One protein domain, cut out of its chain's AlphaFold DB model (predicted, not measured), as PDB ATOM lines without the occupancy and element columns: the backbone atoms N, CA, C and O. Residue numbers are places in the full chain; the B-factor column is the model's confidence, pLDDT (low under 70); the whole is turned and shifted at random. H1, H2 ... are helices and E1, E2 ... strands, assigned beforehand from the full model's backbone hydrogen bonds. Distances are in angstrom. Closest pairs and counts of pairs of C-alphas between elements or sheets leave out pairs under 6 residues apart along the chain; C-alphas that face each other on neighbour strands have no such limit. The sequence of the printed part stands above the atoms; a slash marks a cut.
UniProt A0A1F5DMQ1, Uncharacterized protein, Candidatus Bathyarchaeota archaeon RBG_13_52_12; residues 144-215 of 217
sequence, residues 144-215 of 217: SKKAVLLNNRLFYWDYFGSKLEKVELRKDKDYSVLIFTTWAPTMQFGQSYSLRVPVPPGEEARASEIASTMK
ATOM      1  N   SER A 144     210.481 338.738 220.274       85.12
ATOM      2  CA  SER A 144     210.102 337.324 220.299       85.12
ATOM      3  C   SER A 144     209.915 336.806 218.873       85.12
ATOM      4  O   SER A 144     209.859 337.587 217.924       85.12
ATOM      5  N   LYS A 145     209.777 335.488 218.696       80.19
ATOM      6  CA  LYS A 145     209.547 334.886 217.366       80.19
ATOM      7  C   LYS A 145     208.268 335.375 216.674       80.19
ATOM      8  O   LYS A 145     208.175 335.334 215.449       80.19
ATOM      9  N   LYS A 146     207.280 335.811 217.452       77.44
ATOM     10  CA  LYS A 146     205.916 336.101 216.981       77.44
ATOM     11  C   LYS A 146     205.497 337.558 217.167       77.44
ATOM     12  O   LYS A 146     204.430 337.958 216.698       77.44
ATOM     13  N   ALA A 147     206.307 338.326 217.890       78.94
ATOM     14  CA  ALA A 147     205.979 339.679 218.289       78.94
ATOM     15  C   ALA A 147     207.213 340.505 218.648       78.94
ATOM     16  O   ALA A 147     208.198 339.973 219.165       78.94
ATOM     17  N   VAL A 148     207.097 341.819 218.512       84.50
ATOM     18  CA  VAL A 148     207.985 342.792 219.149       84.50
ATOM     19  C   VAL A 148     207.155 343.676 220.071       84.50
ATOM     20  O   VAL A 148     206.175 344.279 219.647       84.50
ATOM     21  N   LEU A 149     207.562 343.786 221.331       84.06
ATOM     22  CA  LEU A 149     207.075 344.814 222.242       84.06
ATOM     23  C   LEU A 149     208.087 345.958 222.240       84.06
ATOM     24  O   LEU A 149     209.179 345.795 222.774       84.06
ATOM     25  N   LEU A 150     207.740 347.097 221.650       85.12
ATOM     26  CA  LEU A 150     208.576 348.296 221.643       85.12
ATOM     27  C   LEU A 150     207.869 349.392 222.428       85.12
ATOM     28  O   LEU A 150     206.777 349.808 222.050       85.12
ATOM     29  N   ASN A 151     208.479 349.861 223.513       82.12
ATOM     30  CA  ASN A 151     207.925 350.923 224.350       82.12
ATOM     31  C   ASN A 151     206.437 350.708 224.712       82.12
ATOM     32  O   ASN A 151     205.562 351.521 224.405       82.12
ATOM     33  N   ASN A 152     206.141 349.552 225.311       74.88
ATOM     34  CA  ASN A 152     204.786 349.158 225.704       74.88
ATOM     35  C   ASN A 152     203.771 349.056 224.540       74.88
ATOM     36  O   ASN A 152     202.566 348.973 224.774       74.88
ATOM     37  N   ARG A 153     204.237 349.045 223.284       76.94
ATOM     38  CA  ARG A 153     203.417 348.778 222.095       76.94
ATOM     39  C   ARG A 153     203.743 347.410 221.545       76.94
ATOM     40  O   ARG A 153     204.883 347.136 221.173       76.94
ATOM     41  N   LEU A 154     202.728 346.558 221.515       78.06
ATOM     42  CA  LEU A 154     202.850 345.202 221.011       78.06
ATOM     43  C   LEU A 154     202.586 345.187 219.507       78.06
ATOM     44  O   LEU A 154     201.481 345.485 219.059       78.06
ATOM     45  N   PHE A 155     203.591 344.777 218.748       76.81
ATOM     46  CA  PHE A 155     203.487 344.446 217.338       76.81
ATOM     47  C   PHE A 155     203.496 342.931 217.219       76.81
ATOM     48  O   PHE A 155     204.512 342.296 217.479       76.81
ATOM     49  N   TYR A 156     202.352 342.352 216.878       76.50
ATOM     50  CA  TYR A 156     202.160 340.908 216.796       76.50
ATOM     51  C   TYR A 156     201.830 340.526 215.357       76.50
ATOM     52  O   TYR A 156     200.979 341.169 214.747       76.50
ATOM     53  N   TRP A 157     202.478 339.489 214.825       77.12
ATOM     54  CA  TRP A 157     202.308 339.079 213.424       77.12
ATOM     55  C   TRP A 157     201.827 337.638 213.238       77.12
ATOM     56  O   TRP A 157     201.783 337.166 212.110       77.12
ATOM     57  N   ASP A 158     201.412 336.949 214.301       73.19
ATOM     58  CA  ASP A 158     200.825 335.596 214.252       73.19
ATOM     59  C   ASP A 158     199.308 335.627 214.581       73.19
ATOM     60  O   ASP A 158     198.778 334.744 215.260       73.19
ATOM     61  N   TYR A 159     198.595 336.710 214.216       67.00
ATOM     62  CA  TYR A 159     197.166 336.896 214.532       67.00
ATOM     63  C   TYR A 159     196.382 337.621 213.430       67.00
ATOM     64  O   TYR A 159     196.915 338.447 212.708       67.00
ATOM     65  N   PHE A 160     195.088 337.312 213.288       60.97
ATOM     66  CA  PHE A 160     194.213 337.888 212.251       60.97
ATOM     67  C   PHE A 160     194.726 337.734 210.807       60.97
ATOM     68  O   PHE A 160     194.409 338.544 209.950       60.97
ATOM     69  N   GLY A 161     195.492 336.678 210.511       65.62
ATOM     70  CA  GLY A 161     196.028 336.436 209.168       65.62
ATOM     71  C   GLY A 161     197.223 337.316 208.803       65.62
ATOM     72  O   GLY A 161     197.671 337.254 207.659       65.62
ATOM     73  N   SER A 162     197.754 338.100 209.747       72.19
ATOM     74  CA  SER A 162     199.029 338.778 209.552       72.19
ATOM     75  C   SER A 162     200.171 337.772 209.409       72.19
ATOM     76  O   SER A 162     200.086 336.674 209.962       72.19
ATOM     77  N   LYS A 163     201.241 338.139 208.704       78.75
ATOM     78  CA  LYS A 163     202.465 337.338 208.587       78.75
ATOM     79  C   LYS A 163     203.691 338.238 208.566       78.75
ATOM     80  O   LYS A 163     203.645 339.338 208.022       78.75
ATOM     81  N   LEU A 164     204.796 337.759 209.129       79.69
ATOM     82  CA  LEU A 164     206.095 338.406 208.971       79.69
ATOM     83  C   LEU A 164     206.601 338.164 207.545       79.69
ATOM     84  O   LEU A 164     206.835 337.020 207.158       79.69
ATOM     85  N   GLU A 165     206.742 339.235 206.770       81.94
ATOM     86  CA  GLU A 165     207.255 339.169 205.400       81.94
ATOM     87  C   GLU A 165     208.775 339.215 205.387       81.94
ATOM     88  O   GLU A 165     209.418 338.445 204.679       81.94
ATOM     89  N   LYS A 166     209.361 340.145 206.146       83.06
ATOM     90  CA  LYS A 166     210.788 340.434 206.044       83.06
ATOM     91  C   LYS A 166     211.353 340.995 207.334       83.06
ATOM     92  O   LYS A 166     210.700 341.783 208.014       83.06
ATOM     93  N   VAL A 167     212.602 340.644 207.616       85.19
ATOM     94  CA  VAL A 167     213.424 341.298 208.635       85.19
ATOM     95  C   VAL A 167     214.702 341.799 207.974       85.19
ATOM     96  O   VAL A 167     215.438 341.026 207.361       85.19
ATOM     97  N   GLU A 168     214.957 343.101 208.064       86.06
ATOM     98  CA  GLU A 168     216.154 343.740 207.511       86.06
ATOM     99  C   GLU A 168     216.946 344.460 208.596       86.06
ATOM    100  O   GLU A 168     216.384 345.196 209.403       86.06
ATOM    101  N   LEU A 169     218.269 344.312 208.569       84.50
ATOM    102  CA  LEU A 169     219.167 345.173 209.328       84.50
ATOM    103  C   LEU A 169     219.608 346.329 208.425       84.50
ATOM    104  O   LEU A 169     220.317 346.117 207.440       84.50
ATOM    105  N   ARG A 170     219.204 347.553 208.764       84.81
ATOM    106  CA  ARG A 170     219.632 348.775 208.079       84.81
ATOM    107  C   ARG A 170     220.559 349.560 208.997       84.81
ATOM    108  O   ARG A 170     220.206 349.857 210.132       84.81
ATOM    109  N   LYS A 171     221.746 349.912 208.506       80.31
ATOM    110  CA  LYS A 171     222.631 350.855 209.200       80.31
ATOM    111  C   LYS A 171     222.243 352.271 208.801       80.31
ATOM    112  O   LYS A 171     222.356 352.615 207.627       80.31
ATOM    113  N   ASP A 172     221.752 353.049 209.758       75.38
ATOM    114  CA  ASP A 172     221.586 354.489 209.591       75.38
ATOM    115  C   ASP A 172     222.883 355.213 209.994       75.38
ATOM    116  O   ASP A 172     223.820 354.593 210.505       75.38
ATOM    117  N   LYS A 173     222.968 356.525 209.750       70.81
ATOM    118  CA  LYS A 173     224.171 357.328 210.030       70.81
ATOM    119  C   LYS A 173     224.576 357.316 211.505       70.81
ATOM    120  O   LYS A 173     225.769 357.341 211.792       70.81
ATOM    121  N   ASP A 174     223.600 357.274 212.409       72.31
ATOM    122  CA  ASP A 174     223.819 357.423 213.853       72.31
ATOM    123  C   ASP A 174     223.595 356.132 214.658       72.31
ATOM    124  O   ASP A 174     224.106 356.011 215.772       72.31
ATOM    125  N   TYR A 175     222.824 355.174 214.132       78.19
ATOM    126  CA  TYR A 175     222.520 353.903 214.795       78.19
ATOM    127  C   TYR A 175     222.036 352.840 213.798       78.19
ATOM    128  O   TYR A 175     221.509 353.139 212.727       78.19
ATOM    129  N   SER A 176     222.210 351.568 214.154       83.00
ATOM    130  CA  SER A 176     221.669 350.438 213.391       83.00
ATOM    131  C   SER A 176     220.198 350.211 213.766       83.00
ATOM    132  O   SER A 176     219.841 350.312 214.940       83.00
ATOM    133  N   VAL A 177     219.336 349.889 212.799       86.19
ATOM    134  CA  VAL A 177     217.914 349.570 213.014       86.19
ATOM    135  C   VAL A 177     217.545 348.218 212.412       86.19
ATOM    136  O   VAL A 177     217.953 347.873 211.303       86.19
ATOM    137  N   LEU A 178     216.738 347.461 213.145       85.56
ATOM    138  CA  LEU A 178     216.049 346.265 212.676       85.56
ATOM    139  C   LEU A 178     214.659 346.652 212.186       85.56
ATOM    140  O   LEU A 178     213.871 347.217 212.938       85.56
ATOM    141  N   ILE A 179     214.361 346.349 210.931       85.38
ATOM    142  CA  ILE A 179     213.081 346.646 210.299       85.38
ATOM    143  C   ILE A 179     212.314 345.338 210.153       85.38
ATOM    144  O   ILE A 179     212.743 344.452 209.417       85.38
ATOM    145  N   PHE A 180     211.186 345.225 210.848       83.56
ATOM    146  CA  PHE A 180     210.252 344.108 210.745       83.56
ATOM    147  C   PHE A 180     209.102 344.513 209.826       83.56
ATOM    148  O   PHE A 180     208.267 345.329 210.212       83.56
ATOM    149  N   THR A 181     209.049 343.957 208.619       82.69
ATOM    150  CA  THR A 181     207.941 344.148 207.679       82.69
ATOM    151  C   THR A 181     206.922 343.035 207.875       82.69
ATOM    152  O   THR A 181     207.234 341.852 207.731       82.69
ATOM    153  N   THR A 182     205.696 343.416 208.215       80.00
ATOM    154  CA  THR A 182     204.582 342.503 208.481       80.00
ATOM    155  C   THR A 182     203.436 342.804 207.534       80.00
ATOM    156  O   THR A 182     203.036 343.955 207.404       80.00
ATOM    157  N   TRP A 183     202.893 341.781 206.894       78.19
ATOM    158  CA  TRP A 183     201.662 341.878 206.125       78.19
ATOM    159  C   TRP A 183     200.474 341.689 207.050       78.19
ATOM    160  O   TRP A 183     200.489 340.763 207.859       78.19
ATOM    161  N   ALA A 184     199.430 342.497 206.911       73.88
ATOM    162  CA  ALA A 184     198.151 342.270 207.572       73.88
ATOM    163  C   ALA A 184     197.000 342.341 206.554       73.88
ATOM    164  O   ALA A 184     196.992 343.234 205.703       73.88
ATOM    165  N   PRO A 185     196.006 341.436 206.625       66.44
ATOM    166  CA  PRO A 185     194.860 341.482 205.732       66.44
ATOM    167  C   PRO A 185     193.956 342.664 206.096       66.44
ATOM    168  O   PRO A 185     193.339 342.710 207.158       66.44
ATOM    169  N   THR A 186     193.843 343.609 205.172       63.59
ATOM    170  CA  THR A 186     192.884 344.719 205.201       63.59
ATOM    171  C   THR A 186     191.829 344.524 204.116       63.59
ATOM    172  O   THR A 186     192.084 343.870 203.108       63.59
ATOM    173  N   MET A 187     190.637 345.097 204.320       50.09
ATOM    174  CA  MET A 187     189.407 344.834 203.546       50.09
ATOM    175  C   MET A 187     189.516 344.964 202.013       50.09
ATOM    176  O   MET A 187     188.648 344.447 201.317       50.09
ATOM    177  N   GLN A 188     190.527 345.658 201.481       45.25
ATOM    178  CA  GLN A 188     190.672 345.897 200.037       45.25
ATOM    179  C   GLN A 188     191.974 345.335 199.458       45.25
ATOM    180  O   GLN A 188     191.931 344.689 198.420       45.25
ATOM    181  N   PHE A 189     193.106 345.512 200.136       55.84
ATOM    182  CA  PHE A 189     194.407 344.936 199.788       55.84
ATOM    183  C   PHE A 189     195.189 344.840 201.096       55.84
ATOM    184  O   PHE A 189     195.135 345.791 201.879       55.84
ATOM    185  N   GLY A 190     195.843 343.716 201.394       58.97
ATOM    186  CA  GLY A 190     196.657 343.619 202.608       58.97
ATOM    187  C   GLY A 190     197.714 344.727 202.659       58.97
ATOM    188  O   GLY A 190     198.246 345.119 201.622       58.97
ATOM    189  N   GLN A 191     197.953 345.275 203.846       63.69
ATOM    190  CA  GLN A 191     198.887 346.379 204.069       63.69
ATOM    191  C   GLN A 191     200.142 345.834 204.747       63.69
ATOM    192  O   GLN A 191     200.044 345.106 205.739       63.69
ATOM    193  N   SER A 192     201.310 346.192 204.215       72.69
ATOM    194  CA  SER A 192     202.590 345.886 204.846       72.69
ATOM    195  C   SER A 192     202.979 347.024 205.791       72.69
ATOM    196  O   SER A 192     203.144 348.167 205.368       72.69
ATOM    197  N   TYR A 193     203.140 346.715 207.073       73.50
ATOM    198  CA  TYR A 193     203.594 347.641 208.107       73.50
ATOM    199  C   TYR A 193     205.039 347.329 208.470       73.50
ATOM    200  O   TYR A 193     205.382 346.171 208.702       73.50
ATOM    201  N   SER A 194     205.881 348.360 208.536       80.19
ATOM    202  CA  SER A 194     207.293 348.218 208.900       80.19
ATOM    203  C   SER A 194     207.547 348.802 210.285       80.19
ATOM    204  O   SER A 194     207.426 350.009 210.473       80.19
ATOM    205  N   LEU A 195     207.915 347.959 211.247       83.19
ATOM    206  CA  LEU A 195     208.351 348.387 212.574       83.19
ATOM    207  C   LEU A 195     209.868 348.537 212.597       83.19
ATOM    208  O   LEU A 195     210.582 347.594 212.264       83.19
ATOM    209  N   ARG A 196     210.362 349.688 213.053       85.81
ATOM    210  CA  ARG A 196     211.794 349.947 213.230       85.81
ATOM    211  C   ARG A 196     212.162 349.796 214.694       85.81
ATOM    212  O   ARG A 196     211.590 350.460 215.547       85.81
ATOM    213  N   VAL A 197     213.121 348.933 214.985       86.31
ATOM    214  CA  VAL A 197     213.639 348.699 216.332       86.31
ATOM    215  C   VAL A 197     215.105 349.116 216.344       86.31
ATOM    216  O   VAL A 197     215.896 348.531 215.599       86.31
ATOM    217  N   PRO A 198     215.508 350.119 217.141       88.00
ATOM    218  CA  PRO A 198     216.911 350.498 217.217       88.00
ATOM    219  C   PRO A 198     217.735 349.360 217.830       88.00
ATOM    220  O   PRO A 198     217.279 348.650 218.725       88.00
ATOM    221  N   VAL A 199     218.956 349.168 217.346       87.19
ATOM    222  CA  VAL A 199     219.898 348.186 217.888       87.19
ATOM    223  C   VAL A 199     220.798 348.902 218.893       87.19
ATOM    224  O   VAL A 199     221.416 349.909 218.535       87.19
ATOM    225  N   PRO A 200     220.887 348.434 220.150       86.25
ATOM    226  CA  PRO A 200     221.759 349.070 221.123       86.25
ATOM    227  C   PRO A 200     223.241 348.788 220.796       86.25
ATOM    228  O   PRO A 200     223.564 347.763 220.181       86.25
ATOM    229  N   PRO A 201     224.172 349.668 221.211       82.19
ATOM    230  CA  PRO A 201     225.597 349.472 220.967       82.19
ATOM    231  C   PRO A 201     226.088 348.144 221.557       82.19
ATOM    232  O   PRO A 201     225.810 347.837 222.713       82.19
ATOM    233  N   GLY A 202     226.826 347.361 220.768       81.88
ATOM    234  CA  GLY A 202     227.357 346.056 221.185       81.88
ATOM    235  C   GLY A 202     226.456 344.851 220.887       81.88
ATOM    236  O   GLY A 202     226.947 343.729 220.896       81.88
ATOM    237  N   GLU A 203     225.187 345.058 220.523       84.94
ATOM    238  CA  GLU A 203     224.247 343.976 220.170       84.94
ATOM    239  C   GLU A 203     224.107 343.771 218.647       84.94
ATOM    240  O   GLU A 203     223.241 343.029 218.189       84.94
ATOM    241  N   GLU A 204     224.972 344.388 217.828       84.25
ATOM    242  CA  GLU A 204     224.903 344.288 216.357       84.25
ATOM    243  C   GLU A 204     225.022 342.842 215.847       84.25
ATOM    244  O   GLU A 204     224.324 342.454 214.909       84.25
ATOM    245  N   ALA A 205     225.877 342.030 216.477       83.62
ATOM    246  CA  ALA A 205     226.047 340.624 216.115       83.62
ATOM    247  C   ALA A 205     224.762 339.819 216.367       83.62
ATOM    248  O   ALA A 205     224.321 339.066 215.498       83.62
ATOM    249  N   ARG A 206     224.116 340.047 217.517       84.56
ATOM    250  CA  ARG A 206     222.850 339.402 217.890       84.56
ATOM    251  C   ARG A 206     221.687 339.890 217.028       84.56
ATOM    252  O   ARG A 206     220.835 339.103 216.636       84.56
ATOM    253  N   ALA A 207     221.671 341.174 216.674       84.50
ATOM    254  CA  ALA A 207     220.698 341.736 215.740       84.50
ATOM    255  C   ALA A 207     220.796 341.087 214.348       84.50
ATOM    256  O   ALA A 207     219.773 340.778 213.735       84.50
ATOM    257  N   SER A 208     222.018 340.835 213.871       83.19
ATOM    258  CA  SER A 208     222.267 340.122 212.614       83.19
ATOM    259  C   SER A 208     221.792 338.663 212.671       83.19
ATOM    260  O   SER A 208     221.160 338.182 211.732       83.19
ATOM    261  N   GLU A 209     222.025 337.973 213.793       85.19
ATOM    262  CA  GLU A 209     221.541 336.604 214.028       85.19
ATOM    263  C   GLU A 209     220.004 336.523 214.050       85.19
ATOM    264  O   GLU A 209     219.407 335.607 213.483       85.19
ATOM    265  N   ILE A 210     219.336 337.508 214.656       84.62
ATOM    266  CA  ILE A 210     217.870 337.591 214.650       84.62
ATOM    267  C   ILE A 210     217.353 337.802 213.223       84.62
ATOM    268  O   ILE A 210     216.418 337.116 212.805       84.62
ATOM    269  N   ALA A 211     217.973 338.707 212.458       84.19
ATOM    270  CA  ALA A 211     217.585 338.979 211.077       84.19
ATOM    271  C   ALA A 211     217.745 337.751 210.165       84.19
ATOM    272  O   ALA A 211     216.914 337.536 209.287       84.19
ATOM    273  N   SER A 212     218.784 336.934 210.372       82.19
ATOM    274  CA  SER A 212     218.986 335.704 209.597       82.19
ATOM    275  C   SER A 212     218.035 334.582 210.020       82.19
ATOM    276  O   SER A 212     217.518 333.878 209.160       82.19
ATOM    277  N   THR A 213     217.750 334.451 211.317       81.31
ATOM    278  CA  THR A 213     216.850 333.418 211.859       81.31
ATOM    279  C   THR A 213     215.390 333.651 211.467       81.31
ATOM    280  O   THR A 213     214.636 332.698 211.292       81.31
ATOM    281  N   MET A 214     214.975 334.914 211.344       76.62
ATOM    282  CA  MET A 214     213.599 335.300 211.003       76.62
ATOM    283  C   MET A 214     213.378 335.584 209.517       76.62
ATOM    284  O   MET A 214     212.310 336.065 209.139       76.62
ATOM    285  N   LYS A 215     214.378 335.341 208.669       68.38
ATOM    286  CA  LYS A 215     214.244 335.556 207.235       68.38
ATOM    287  C   LYS A 215     213.304 334.487 206.673       68.38
ATOM    288  O   LYS A 215     213.682 333.326 206.570       68.38
TER     289      LYS A 215
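Overview. This is residues 144 to 215 of the 217 residues of an uncharacterized protein of Candidatus Bathyarchaeota archaeon RBG_13_52_12 (UniProt A0A1F5DMQ1). A long, twisted wall of three strands, E3, E4 and E5, has one helix, H1, along part of one face, while a small separate hairpin, E1 and E2, stands at a slant over the same face, loosely set and nearest to E5; the opposite face is bare. The strands of the wall run along the longest axis, and the turn between E4 and E5 lies at one end of it. The printed part has 72 residues, with five named strands followed by one named helix, in the order E1 E2 E3 E4 E5 H1; the larger sheet has the order E3 - E4 - E5, antiparallel, and the class is mixed, helices and strands. The whole is compact, with a radius of gyration of the C-alphas of 12.8 A, yet elongated, spanning 41 by 25 by 23 A.

Arrangement. E3, residues 163 to 171, E4, residues 176 to 184, and E5, residues 191 to 198, form a meander, each strand the antiparallel neighbour of the one before. E3 and E4 are a hairpin, their directions at 162 degrees, with N 168 and O 179 within hydrogen-bond range at 2.9 A. E4 and E5 are a hairpin at 157 degrees, with N 180 and O 195 at 2.8 A. The sheet is only just strongly twisted, its C-alphas lying up to 4.3 A off the best plane. H1, residues 204 to 213, is on this sheet at a height over the sheet of 9.2 A, making two layers, a helix on one face of a sheet. It lies over E3 and E4 and runs along the strands, at 27 degrees to E3 on the local plane. The closest C-alphas of H1 and E3 are those of Val 167 and Ala 211, 5.4 A apart; those of H1 and E4 are Leu 178 and Ala 207, 7.2 A. In H1 every O i to N i+4 pair is within hydrogen-bond range. E1, residues 147 to 150, and E2, residues 153 to 156, are an antiparallel hairpin at 165 degrees, with N 148 and O 155 at 2.8 A. The closest C-alphas of E1 and E5 are those of Leu 150 and Val 197, 7.3 A apart. E1 and E2 are each apart from E3, E4 and H1.

Along the chain. E3 measures 24.3 A from C-alpha 163 at (202.465, 337.338, 208.587) to C-alpha 171, E4 25.6 A and E5 22.7 A. E1, which begins at C-alpha 147 at (205.979, 339.679, 218.289), and E2 each measure 9.6 A. H1 measures 14.3 A and ends at C-alpha 213 at (216.850, 333.418, 211.859).

Size, cuts and confidence. The two C-alphas farthest apart, those of Gln 188 and Gly 202, are 42.3 A apart. The printed part has no cut and no long link. The mean pLDDT of the printed part is 78.0; residues 159 to 161, 185 to 191 and 215 are under 70.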